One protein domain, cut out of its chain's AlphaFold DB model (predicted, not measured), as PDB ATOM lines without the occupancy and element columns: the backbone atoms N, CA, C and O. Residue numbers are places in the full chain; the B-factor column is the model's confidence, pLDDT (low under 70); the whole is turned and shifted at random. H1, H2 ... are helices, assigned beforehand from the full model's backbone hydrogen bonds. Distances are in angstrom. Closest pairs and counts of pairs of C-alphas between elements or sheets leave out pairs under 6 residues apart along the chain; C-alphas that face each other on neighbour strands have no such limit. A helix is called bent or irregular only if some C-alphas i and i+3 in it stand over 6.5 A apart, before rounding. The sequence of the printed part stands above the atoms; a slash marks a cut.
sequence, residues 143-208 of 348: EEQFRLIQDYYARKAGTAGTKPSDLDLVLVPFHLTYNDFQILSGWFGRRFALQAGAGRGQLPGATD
ATOM      1  N   GLU A 143     144.098 178.925 148.383       87.12
ATOM      2  CA  GLU A 143     144.023 179.129 149.830       87.12
ATOM      3  C   GLU A 143     144.743 178.026 150.612       87.12
ATOM      4  O   GLU A 143     145.458 178.321 151.569       87.12
ATOM      5  N   GLU A 144     144.595 176.763 150.204       83.88
ATOM      6  CA  GLU A 144     145.250 175.635 150.871       83.88
ATOM      7  C   GLU A 144     146.774 175.751 150.791       83.88
ATOM      8  O   GLU A 144     147.473 175.500 151.774       83.88
ATOM      9  N   GLN A 145     147.297 176.183 149.638       86.19
ATOM     10  CA  GLN A 145     148.725 176.418 149.466       86.19
ATOM     11  C   GLN A 145     149.209 177.570 150.350       86.19
ATOM     12  O   GLN A 145     150.265 177.467 150.973       86.19
ATOM     13  N   PHE A 146     148.439 178.654 150.446       89.25
ATOM     14  CA  PHE A 146     148.810 179.782 151.291       89.25
ATOM     15  C   PHE A 146     148.774 179.437 152.787       89.25
ATOM     16  O   PHE A 146     149.717 179.759 153.512       89.25
ATOM     17  N   ARG A 147     147.746 178.713 153.249       81.44
ATOM     18  CA  ARG A 147     147.654 178.232 154.640       81.44
ATOM     19  C   ARG A 147     148.820 177.314 155.002       81.44
ATOM     20  O   ARG A 147     149.391 177.465 156.078       81.44
ATOM     21  N   LEU A 148     149.237 176.436 154.087       81.94
ATOM     22  CA  LEU A 148     150.427 175.600 154.281       81.94
ATOM     23  C   LEU A 148     151.684 176.446 154.553       81.94
ATOM     24  O   LEU A 148     152.465 176.119 155.448       81.94
ATOM     25  N   ILE A 149     151.874 177.533 153.800       84.62
ATOM     26  CA  ILE A 149     153.015 178.444 153.964       84.62
ATOM     27  C   ILE A 149     152.918 179.198 155.293       84.62
ATOM     28  O   ILE A 149     153.913 179.271 156.014       84.62
ATOM     29  N   GLN A 150     151.741 179.731 155.643       82.50
ATOM     30  CA  GLN A 150     151.525 180.415 156.924       82.50
ATOM     31  C   GLN A 150     151.830 179.507 158.116       82.50
ATOM     32  O   GLN A 150     152.585 179.900 159.006       82.50
ATOM     33  N   ASP A 151     151.301 178.285 158.104       74.88
ATOM     34  CA  ASP A 151     151.523 177.303 159.162       74.88
ATOM     35  C   ASP A 151     153.008 176.937 159.282       74.88
ATOM     36  O   ASP A 151     153.548 176.836 160.386       74.88
ATOM     37  N   TYR A 152     153.695 176.761 158.149       77.88
ATOM     38  CA  TYR A 152     155.136 176.518 158.134       77.88
ATOM     39  C   TYR A 152     155.920 177.693 158.723       77.88
ATOM     40  O   TYR A 152     156.751 177.500 159.617       77.88
ATOM     41  N   TYR A 153     155.633 178.909 158.259       80.94
ATOM     42  CA  TYR A 153     156.301 180.121 158.712       80.94
ATOM     43  C   TYR A 153     156.113 180.336 160.218       80.94
ATOM     44  O   TYR A 153     157.102 180.514 160.927       80.94
ATOM     45  N   ALA A 154     154.882 180.233 160.734       73.44
ATOM     46  CA  ALA A 154     154.571 180.440 162.150       73.44
ATOM     47  C   ALA A 154     155.385 179.523 163.084       73.44
ATOM     48  O   ALA A 154     155.832 179.959 164.148       73.44
ATOM     49  N   ARG A 155     155.643 178.276 162.663       70.06
ATOM     50  CA  ARG A 155     156.446 177.309 163.431       70.06
ATOM     51  C   ARG A 155     157.936 177.619 163.436       70.06
ATOM     52  O   ARG A 155     158.604 177.403 164.445       70.06
ATOM     53  N   LYS A 156     158.470 178.074 162.305       75.00
ATOM     54  CA  LYS A 156     159.921 178.197 162.096       75.00
ATOM     55  C   LYS A 156     160.434 179.602 162.438       75.00
ATOM     56  O   LYS A 156     161.521 179.719 163.008       75.00
ATOM     57  N   ALA A 157     159.643 180.650 162.183       72.56
ATOM     58  CA  ALA A 157     160.017 182.054 162.388       72.56
ATOM     59  C   ALA A 157     160.498 182.340 163.819       72.56
ATOM     60  O   ALA A 157     161.551 182.948 164.002       72.56
ATOM     61  N   GLY A 158     159.809 181.798 164.833       67.19
ATOM     62  CA  GLY A 158     160.170 181.969 166.248       67.19
ATOM     63  C   GLY A 158     161.544 181.405 166.644       67.19
ATOM     64  O   GLY A 158     162.037 181.692 167.733       67.19
ATOM     65  N   THR A 159     162.182 180.617 165.773       67.69
ATOM     66  CA  THR A 159     163.512 180.023 165.998       67.69
ATOM     67  C   THR A 159     164.587 180.514 165.024       67.69
ATOM     68  O   THR A 159     165.757 180.170 165.200       67.69
ATOM     69  N   ALA A 160     164.206 181.300 164.013       67.50
ATOM     70  CA  ALA A 160     165.099 181.770 162.956       67.50
ATOM     71  C   ALA A 160     165.846 183.059 163.333       67.50
ATOM     72  O   ALA A 160     167.001 183.222 162.955       67.50
ATOM     73  N   GLY A 161     165.218 183.933 164.127       67.50
ATOM     74  CA  GLY A 161     165.705 185.281 164.435       67.50
ATOM     75  C   GLY A 161     164.642 186.331 164.109       67.50
ATOM     76  O   GLY A 161     163.535 185.990 163.699       67.50
ATOM     77  N   THR A 162     164.952 187.613 164.312       70.62
ATOM     78  CA  THR A 162     164.008 188.721 164.056       70.62
ATOM     79  C   THR A 162     164.371 189.565 162.837       70.62
ATOM     80  O   THR A 162     163.601 190.444 162.456       70.62
ATOM     81  N   LYS A 163     165.537 189.337 162.218       72.44
ATOM     82  CA  LYS A 163     165.947 190.102 161.037       72.44
ATOM     83  C   LYS A 163     165.234 189.563 159.795       72.44
ATOM     84  O   LYS A 163     165.141 188.344 159.658       72.44
ATOM     85  N   PRO A 164     164.831 190.419 158.840       72.25
ATOM     86  CA  PRO A 164     164.229 189.973 157.583       72.25
ATOM     87  C   PRO A 164     165.043 188.892 156.853       72.25
ATOM     88  O   PRO A 164     164.471 187.908 156.406       72.25
ATOM     89  N   SER A 165     166.378 189.001 156.838       77.19
ATOM     90  CA  SER A 165     167.267 187.996 156.230       77.19
ATOM     91  C   SER A 165     167.200 186.619 156.898       77.19
ATOM     92  O   SER A 165     167.391 185.603 156.237       77.19
ATOM     93  N   ASP A 166     166.946 186.572 158.206       77.88
ATOM     94  CA  ASP A 166     166.791 185.312 158.938       77.88
ATOM     95  C   ASP A 166     165.426 184.682 158.615       77.88
ATOM     96  O   ASP A 166     165.295 183.464 158.490       77.88
ATOM     97  N   LEU A 167     164.410 185.527 158.424       81.69
ATOM     98  CA  LEU A 167     163.056 185.129 158.041       81.69
ATOM     99  C   LEU A 167     162.970 184.699 156.566       81.69
ATOM    100  O   LEU A 167     162.181 183.811 156.247       81.69
ATOM    101  N   ASP A 168     163.813 185.241 155.685       84.50
ATOM    102  CA  ASP A 168     163.961 184.766 154.302       84.50
ATOM    103  C   ASP A 168     164.396 183.293 154.262       84.50
ATOM    104  O   ASP A 168     163.871 182.512 153.468       84.50
ATOM    105  N   LEU A 169     165.305 182.875 155.155       82.25
ATOM    106  CA  LEU A 169     165.779 181.485 155.223       82.25
ATOM    107  C   LEU A 169     164.658 180.497 155.561       82.25
ATOM    108  O   LEU A 169     164.679 179.363 155.085       82.25
ATOM    109  N   VAL A 170     163.663 180.929 156.343       81.88
ATOM    110  CA  VAL A 170     162.470 180.124 156.646       81.88
ATOM    111  C   VAL A 170     161.648 179.867 155.383       81.88
ATOM    112  O   VAL A 170     161.054 178.809 155.235       81.88
ATOM    113  N   LEU A 171     161.611 180.812 154.450       87.94
ATOM    114  CA  LEU A 171     160.706 180.778 153.301       87.94
ATOM    115  C   LEU A 171     161.342 180.198 152.025       87.94
ATOM    116  O   LEU A 171     160.653 180.023 151.015       87.94
ATOM    117  N   VAL A 172     162.622 179.801 152.089       87.12
ATOM    118  CA  VAL A 172     163.364 179.135 151.000       87.12
ATOM    119  C   VAL A 172     162.618 177.940 150.385       87.12
ATOM    120  O   VAL A 172     162.574 177.882 149.154       87.12
ATOM    121  N   PRO A 173     161.992 177.018 151.155       88.62
ATOM    122  CA  PRO A 173     161.277 175.870 150.579       88.62
ATOM    123  C   PRO A 173     160.121 176.253 149.649       88.62
ATOM    124  O   PRO A 173     159.745 175.472 148.779       88.62
ATOM    125  N   PHE A 174     159.570 177.458 149.809       89.00
ATOM    126  CA  PHE A 174     158.478 177.978 148.986       89.00
ATOM    127  C   PHE A 174     158.955 178.954 147.910       89.00
ATOM    128  O   PHE A 174     158.136 179.523 147.189       89.00
ATOM    129  N   HIS A 175     160.270 179.158 147.788       92.12
ATOM    130  CA  HIS A 175     160.869 180.153 146.901       92.12
ATOM    131  C   HIS A 175     160.283 181.556 147.121       92.12
ATOM    132  O   HIS A 175     160.035 182.281 146.155       92.12
ATOM    133  N   LEU A 176     160.022 181.918 148.380       91.44
ATOM    134  CA  LEU A 176     159.504 183.220 148.798       91.44
ATOM    135  C   LEU A 176     160.554 183.957 149.631       91.44
ATOM    136  O   LEU A 176     161.324 183.340 150.363       91.44
ATOM    137  N   THR A 177     160.545 185.283 149.538       90.94
ATOM    138  CA  THR A 177     161.168 186.155 150.544       90.94
ATOM    139  C   THR A 177     160.162 186.476 151.651       90.94
ATOM    140  O   THR A 177     158.953 186.303 151.479       90.94
ATOM    141  N   TYR A 178     160.630 186.998 152.780       88.75
ATOM    142  CA  TYR A 178     159.785 187.529 153.839       88.75
ATOM    143  C   TYR A 178     158.891 188.662 153.328       88.75
ATOM    144  O   TYR A 178     157.710 188.704 153.661       88.75
ATOM    145  N   ASN A 179     159.409 189.521 152.443       90.12
ATOM    146  CA  ASN A 179     158.601 190.542 151.781       90.12
ATOM    147  C   ASN A 179     157.483 189.926 150.917       90.12
ATOM    148  O   ASN A 179     156.324 190.319 151.042       90.12
ATOM    149  N   ASP A 180     157.797 188.916 150.094       93.69
ATOM    150  CA  ASP A 180     156.785 188.201 149.301       93.69
ATOM    151  C   ASP A 180     155.686 187.618 150.206       93.69
ATOM    152  O   ASP A 180     154.497 187.763 149.922       93.69
ATOM    153  N   PHE A 181     156.081 186.979 151.312       92.44
ATOM    154  CA  PHE A 181     155.152 186.392 152.274       92.44
ATOM    155  C   PHE A 181     154.246 187.439 152.930       92.44
ATOM    156  O   PHE A 181     153.051 187.187 153.088       92.44
ATOM    157  N   GLN A 182     154.772 188.619 153.263       90.12
ATOM    158  CA  GLN A 182     153.972 189.696 153.844       90.12
ATOM    159  C   GLN A 182     152.975 190.289 152.848       90.12
ATOM    160  O   GLN A 182     151.814 190.501 153.198       90.12
ATOM    161  N   ILE A 183     153.377 190.472 151.588       94.31
ATOM    162  CA  ILE A 183     152.472 190.939 150.531       94.31
ATOM    163  C   ILE A 183     151.334 189.933 150.300       94.31
ATOM    164  O   ILE A 183     150.162 190.313 150.255       94.31
ATOM    165  N   LEU A 184     151.664 188.641 150.196       94.56
ATOM    166  CA  LEU A 184     150.672 187.574 150.044       94.56
ATOM    167  C   LEU A 184     149.737 187.499 151.259       94.56
ATOM    168  O   LEU A 184     148.523 187.388 151.086       94.56
ATOM    169  N   SER A 185     150.279 187.633 152.471       90.06
ATOM    170  CA  SER A 185     149.494 187.668 153.710       90.06
ATOM    171  C   SER A 185     148.522 188.838 153.750       90.06
ATOM    172  O   SER A 185     147.356 188.643 154.094       90.06
ATOM    173  N   GLY A 186     148.952 190.024 153.313       87.88
ATOM    174  CA  GLY A 186     148.068 191.178 153.162       87.88
ATOM    175  C   GLY A 186     146.929 190.918 152.172       87.88
ATOM    176  O   GLY A 186     145.776 191.242 152.463       87.88
ATOM    177  N   TRP A 187     147.225 190.288 151.030       95.81
ATOM    178  CA  TRP A 187     146.229 190.009 149.990       95.81
ATOM    179  C   TRP A 187     145.189 188.973 150.420       95.81
ATOM    180  O   TRP A 187     143.988 189.251 150.379       95.81
ATOM    181  N   PHE A 188     145.628 187.808 150.908       90.94
ATOM    182  CA  PHE A 188     144.716 186.785 151.433       90.94
ATOM    183  C   PHE A 188     143.929 187.295 152.625       90.94
ATOM    184  O   PHE A 188     142.720 187.083 152.707       90.94
ATOM    185  N   GLY A 189     144.598 188.034 153.506       86.12
ATOM    186  CA  GLY A 189     143.945 188.686 154.612       86.12
ATOM    187  C   GLY A 189     142.795 189.582 154.141       86.12
ATOM    188  O   GLY A 189     141.643 189.399 154.544       86.12
ATOM    189  N   ARG A 190     143.069 190.530 153.240       87.31
ATOM    190  CA  ARG A 190     142.024 191.416 152.718       87.31
ATOM    191  C   ARG A 190     140.880 190.625 152.079       87.31
ATOM    192  O   ARG A 190     139.717 190.973 152.290       87.31
ATOM    193  N   ARG A 191     141.179 189.544 151.354       91.88
ATOM    194  CA  ARG A 191     140.157 188.662 150.775       91.88
ATOM    195  C   ARG A 191     139.244 188.063 151.845       91.88
ATOM    196  O   ARG A 191     138.024 188.135 151.697       91.88
ATOM    197  N   PHE A 192     139.811 187.505 152.914       86.06
ATOM    198  CA  PHE A 192     139.037 186.903 154.004       86.06
ATOM    199  C   PHE A 192     138.162 187.932 154.720       86.06
ATOM    200  O   PHE A 192     136.988 187.665 154.968       86.06
ATOM    201  N   ALA A 193     138.689 189.134 154.973       79.75
ATOM    202  CA  ALA A 193     137.920 190.222 155.577       79.75
ATOM    203  C   ALA A 193     136.698 190.606 154.719       79.75
ATOM    204  O   ALA A 193     135.590 190.751 155.238       79.75
ATOM    205  N   LEU A 194     136.870 190.698 153.394       83.12
ATOM    206  CA  LEU A 194     135.775 190.979 152.458       83.12
ATOM    207  C   LEU A 194     134.714 189.862 152.434       83.12
ATOM    208  O   LEU A 194     133.527 190.162 152.315       83.12
ATOM    209  N   GLN A 195     135.119 188.593 152.557       81.25
ATOM    210  CA  GLN A 195     134.204 187.444 152.607       81.25
ATOM    211  C   GLN A 195     133.422 187.365 153.924       81.25
ATOM    212  O   GLN A 195     132.236 187.040 153.911       81.25
ATOM    213  N   ALA A 196     134.065 187.680 155.051       74.06
ATOM    214  CA  ALA A 196     133.457 187.627 156.380       74.06
ATOM    215  C   ALA A 196     132.427 188.745 156.628       74.06
ATOM    216  O   ALA A 196     131.731 188.730 157.641       74.06
ATOM    217  N   GLY A 197     132.338 189.740 155.740       64.19
ATOM    218  CA  GLY A 197     131.484 190.910 155.945       64.19
ATOM    219  C   GLY A 197     131.946 191.805 157.101       64.19
ATOM    220  O   GLY A 197     131.222 192.735 157.463       64.19
ATOM    221  N   ALA A 198     133.141 191.554 157.656       57.59
ATOM    222  CA  ALA A 198     133.829 192.495 158.526       57.59
ATOM    223  C   ALA A 198     133.937 193.827 157.776       57.59
ATOM    224  O   ALA A 198     134.136 193.849 156.556       57.59
ATOM    225  N   GLY A 199     133.722 194.937 158.489       48.47
ATOM    226  CA  GLY A 199     133.728 196.276 157.907       48.47
ATOM    227  C   GLY A 199     134.891 196.422 156.929       48.47
ATOM    228  O   GLY A 199     136.019 196.038 157.228       48.47
ATOM    229  N   ARG A 200     134.587 196.922 155.731       47.03
ATOM    230  CA  ARG A 200     135.443 196.938 154.536       47.03
ATOM    231  C   ARG A 200     136.721 197.804 154.654       47.03
ATOM    232  O   ARG A 200     137.189 198.364 153.670       47.03
ATOM    233  N   GLY A 201     137.375 197.850 155.809       40.84
ATOM    234  CA  GLY A 201     138.625 198.566 156.076       40.84
ATOM    235  C   GLY A 201     139.614 197.824 156.985       40.84
ATOM    236  O   GLY A 201     140.669 198.378 157.257       40.84
ATOM    237  N   GLN A 202     139.332 196.600 157.444       39.97
ATOM    238  CA  GLN A 202     140.263 195.849 158.302       39.97
ATOM    239  C   GLN A 202     141.288 195.081 157.440       39.97
ATOM    240  O   GLN A 202     140.909 194.257 156.603       39.97
ATOM    241  N   LEU A 203     142.583 195.365 157.606       38.16
ATOM    242  CA  LEU A 203     143.672 194.512 157.112       38.16
ATOM    243  C   LEU A 203     143.941 193.408 158.142       38.16
ATOM    244  O   LEU A 203     144.024 193.721 159.334       38.16
ATOM    245  N   PRO A 204     144.168 192.148 157.729       32.25
ATOM    246  CA  PRO A 204     144.590 191.097 158.659       32.25
ATOM    247  C   PRO A 204     146.055 191.225 159.046       32.25
ATOM    248  O   PRO A 204     146.933 190.523 158.568       32.25
ATOM    249  N   GLY A 205     146.279 192.175 159.939       34.25
ATOM    250  CA  GLY A 205     147.295 192.153 160.985       34.25
ATOM    251  C   GLY A 205     146.674 192.444 162.357       34.25
ATOM    252  O   GLY A 205     147.321 192.237 163.377       34.25
ATOM    253  N   ALA A 206     145.406 192.874 162.396       31.20
ATOM    254  CA  ALA A 206     144.571 192.855 163.585       31.20
ATOM    255  C   ALA A 206     143.702 191.598 163.502       31.20
ATOM    256  O   ALA A 206     142.794 191.514 162.677       31.20
ATOM    257  N   THR A 207     144.020 190.579 164.289       29.80
ATOM    258  CA  THR A 207     143.140 189.423 164.433       29.80
ATOM    259  C   THR A 207     141.799 189.895 165.001       29.80
ATOM    260  O   THR A 207     141.712 190.383 166.126       29.80
ATOM    261  N   ASP A 208     140.726 189.713 164.231       27.34
ATOM    262  CA  ASP A 208     139.340 189.915 164.679       27.34
ATOM    263  C   ASP A 208     138.906 188.906 165.768       27.34
ATOM    264  O   ASP A 208     137.774 188.948 166.246       27.34
TER     265      ASP A 208
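Overview. This is residues 143 to 208 of the 348 residues of an uncharacterized protein of Beijerinckiaceae bacterium RH AL1 (UniProt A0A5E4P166). Two long helices, H1 and H3, run opposite ways and spread apart toward one end, where the short H2 lies across the gap between them, so that the three helices make a loosely joined triangle. The start of H1 comes near H3 around Phe 188, and after H3 the unnamed tail, residues 197 to 208, folds back along H3. The printed part has 66 residues with three named helices, in the order H1, H2, H3, and no named strand; the class is all helix. The whole is only just compact, close to loose, with a radius of gyration of the C-alphas of 12.8 A, and its elongated outline spans 35 by 22 by 17 A.

Along the chain. H1 is residues 143 to 160, 25.0 A from first to last C-alpha, and begins with C-alpha 143 at (144.023, 179.129, 149.830). It has a kink of 30 degrees near residue 154 and is irregular, but only just: C-alphas 155 and 158 are 6.6 A apart. H2 is residues 164 to 174, 15.8 A long, from C-alpha 164 at (164.229, 189.973, 157.583). It is irregular, with C-alphas 170 and 173 at 7.5 A. H3, the longest helix, is residues 178 to 196, 26.5 A from first to last C-alpha, and ends with C-alpha 196 at (133.457, 187.627, 156.380).

Arrangement. H1 and H2 form a helical hairpin. They touch, with the C-alphas of Ala 160 and Asp 166 closest at 5.6 A, and run opposite ways at a steep tilt of 41 degrees. H2 touches H3, which meets it with residues 178 to 181 alone; the closest C-alphas are those of Asp 168 and Tyr 178, 5.0 A apart. Their lines are only just about perpendicular, at 71 degrees. H1 and H3 are close but not clearly touching, the closest C-alphas being those of Glu 143 and Phe 188 at 7.9 A; they run opposite ways at a steep tilt of 48 degrees. In H3 every O i to N i+4 pair is within hydrogen-bond range; in H1 12 of 14 are, and in H2 2 of 7, beside 5 of 8 O i to N i+3 pairs.

Size, cuts and confidence. The two C-alphas farthest apart, those of Ser 165 and Gly 197, are 35.9 A from each other. The printed part has no cut. The links H1 to H2 and H2 to H3 are both tight, with 3 residues each. The C-alphas of residues 197 to 208 lie 9 to 21 A from the mean of the C-alphas. The mean pLDDT of the printed part is 75.3; residues 158 to 161 and 197 to 208 are under 70.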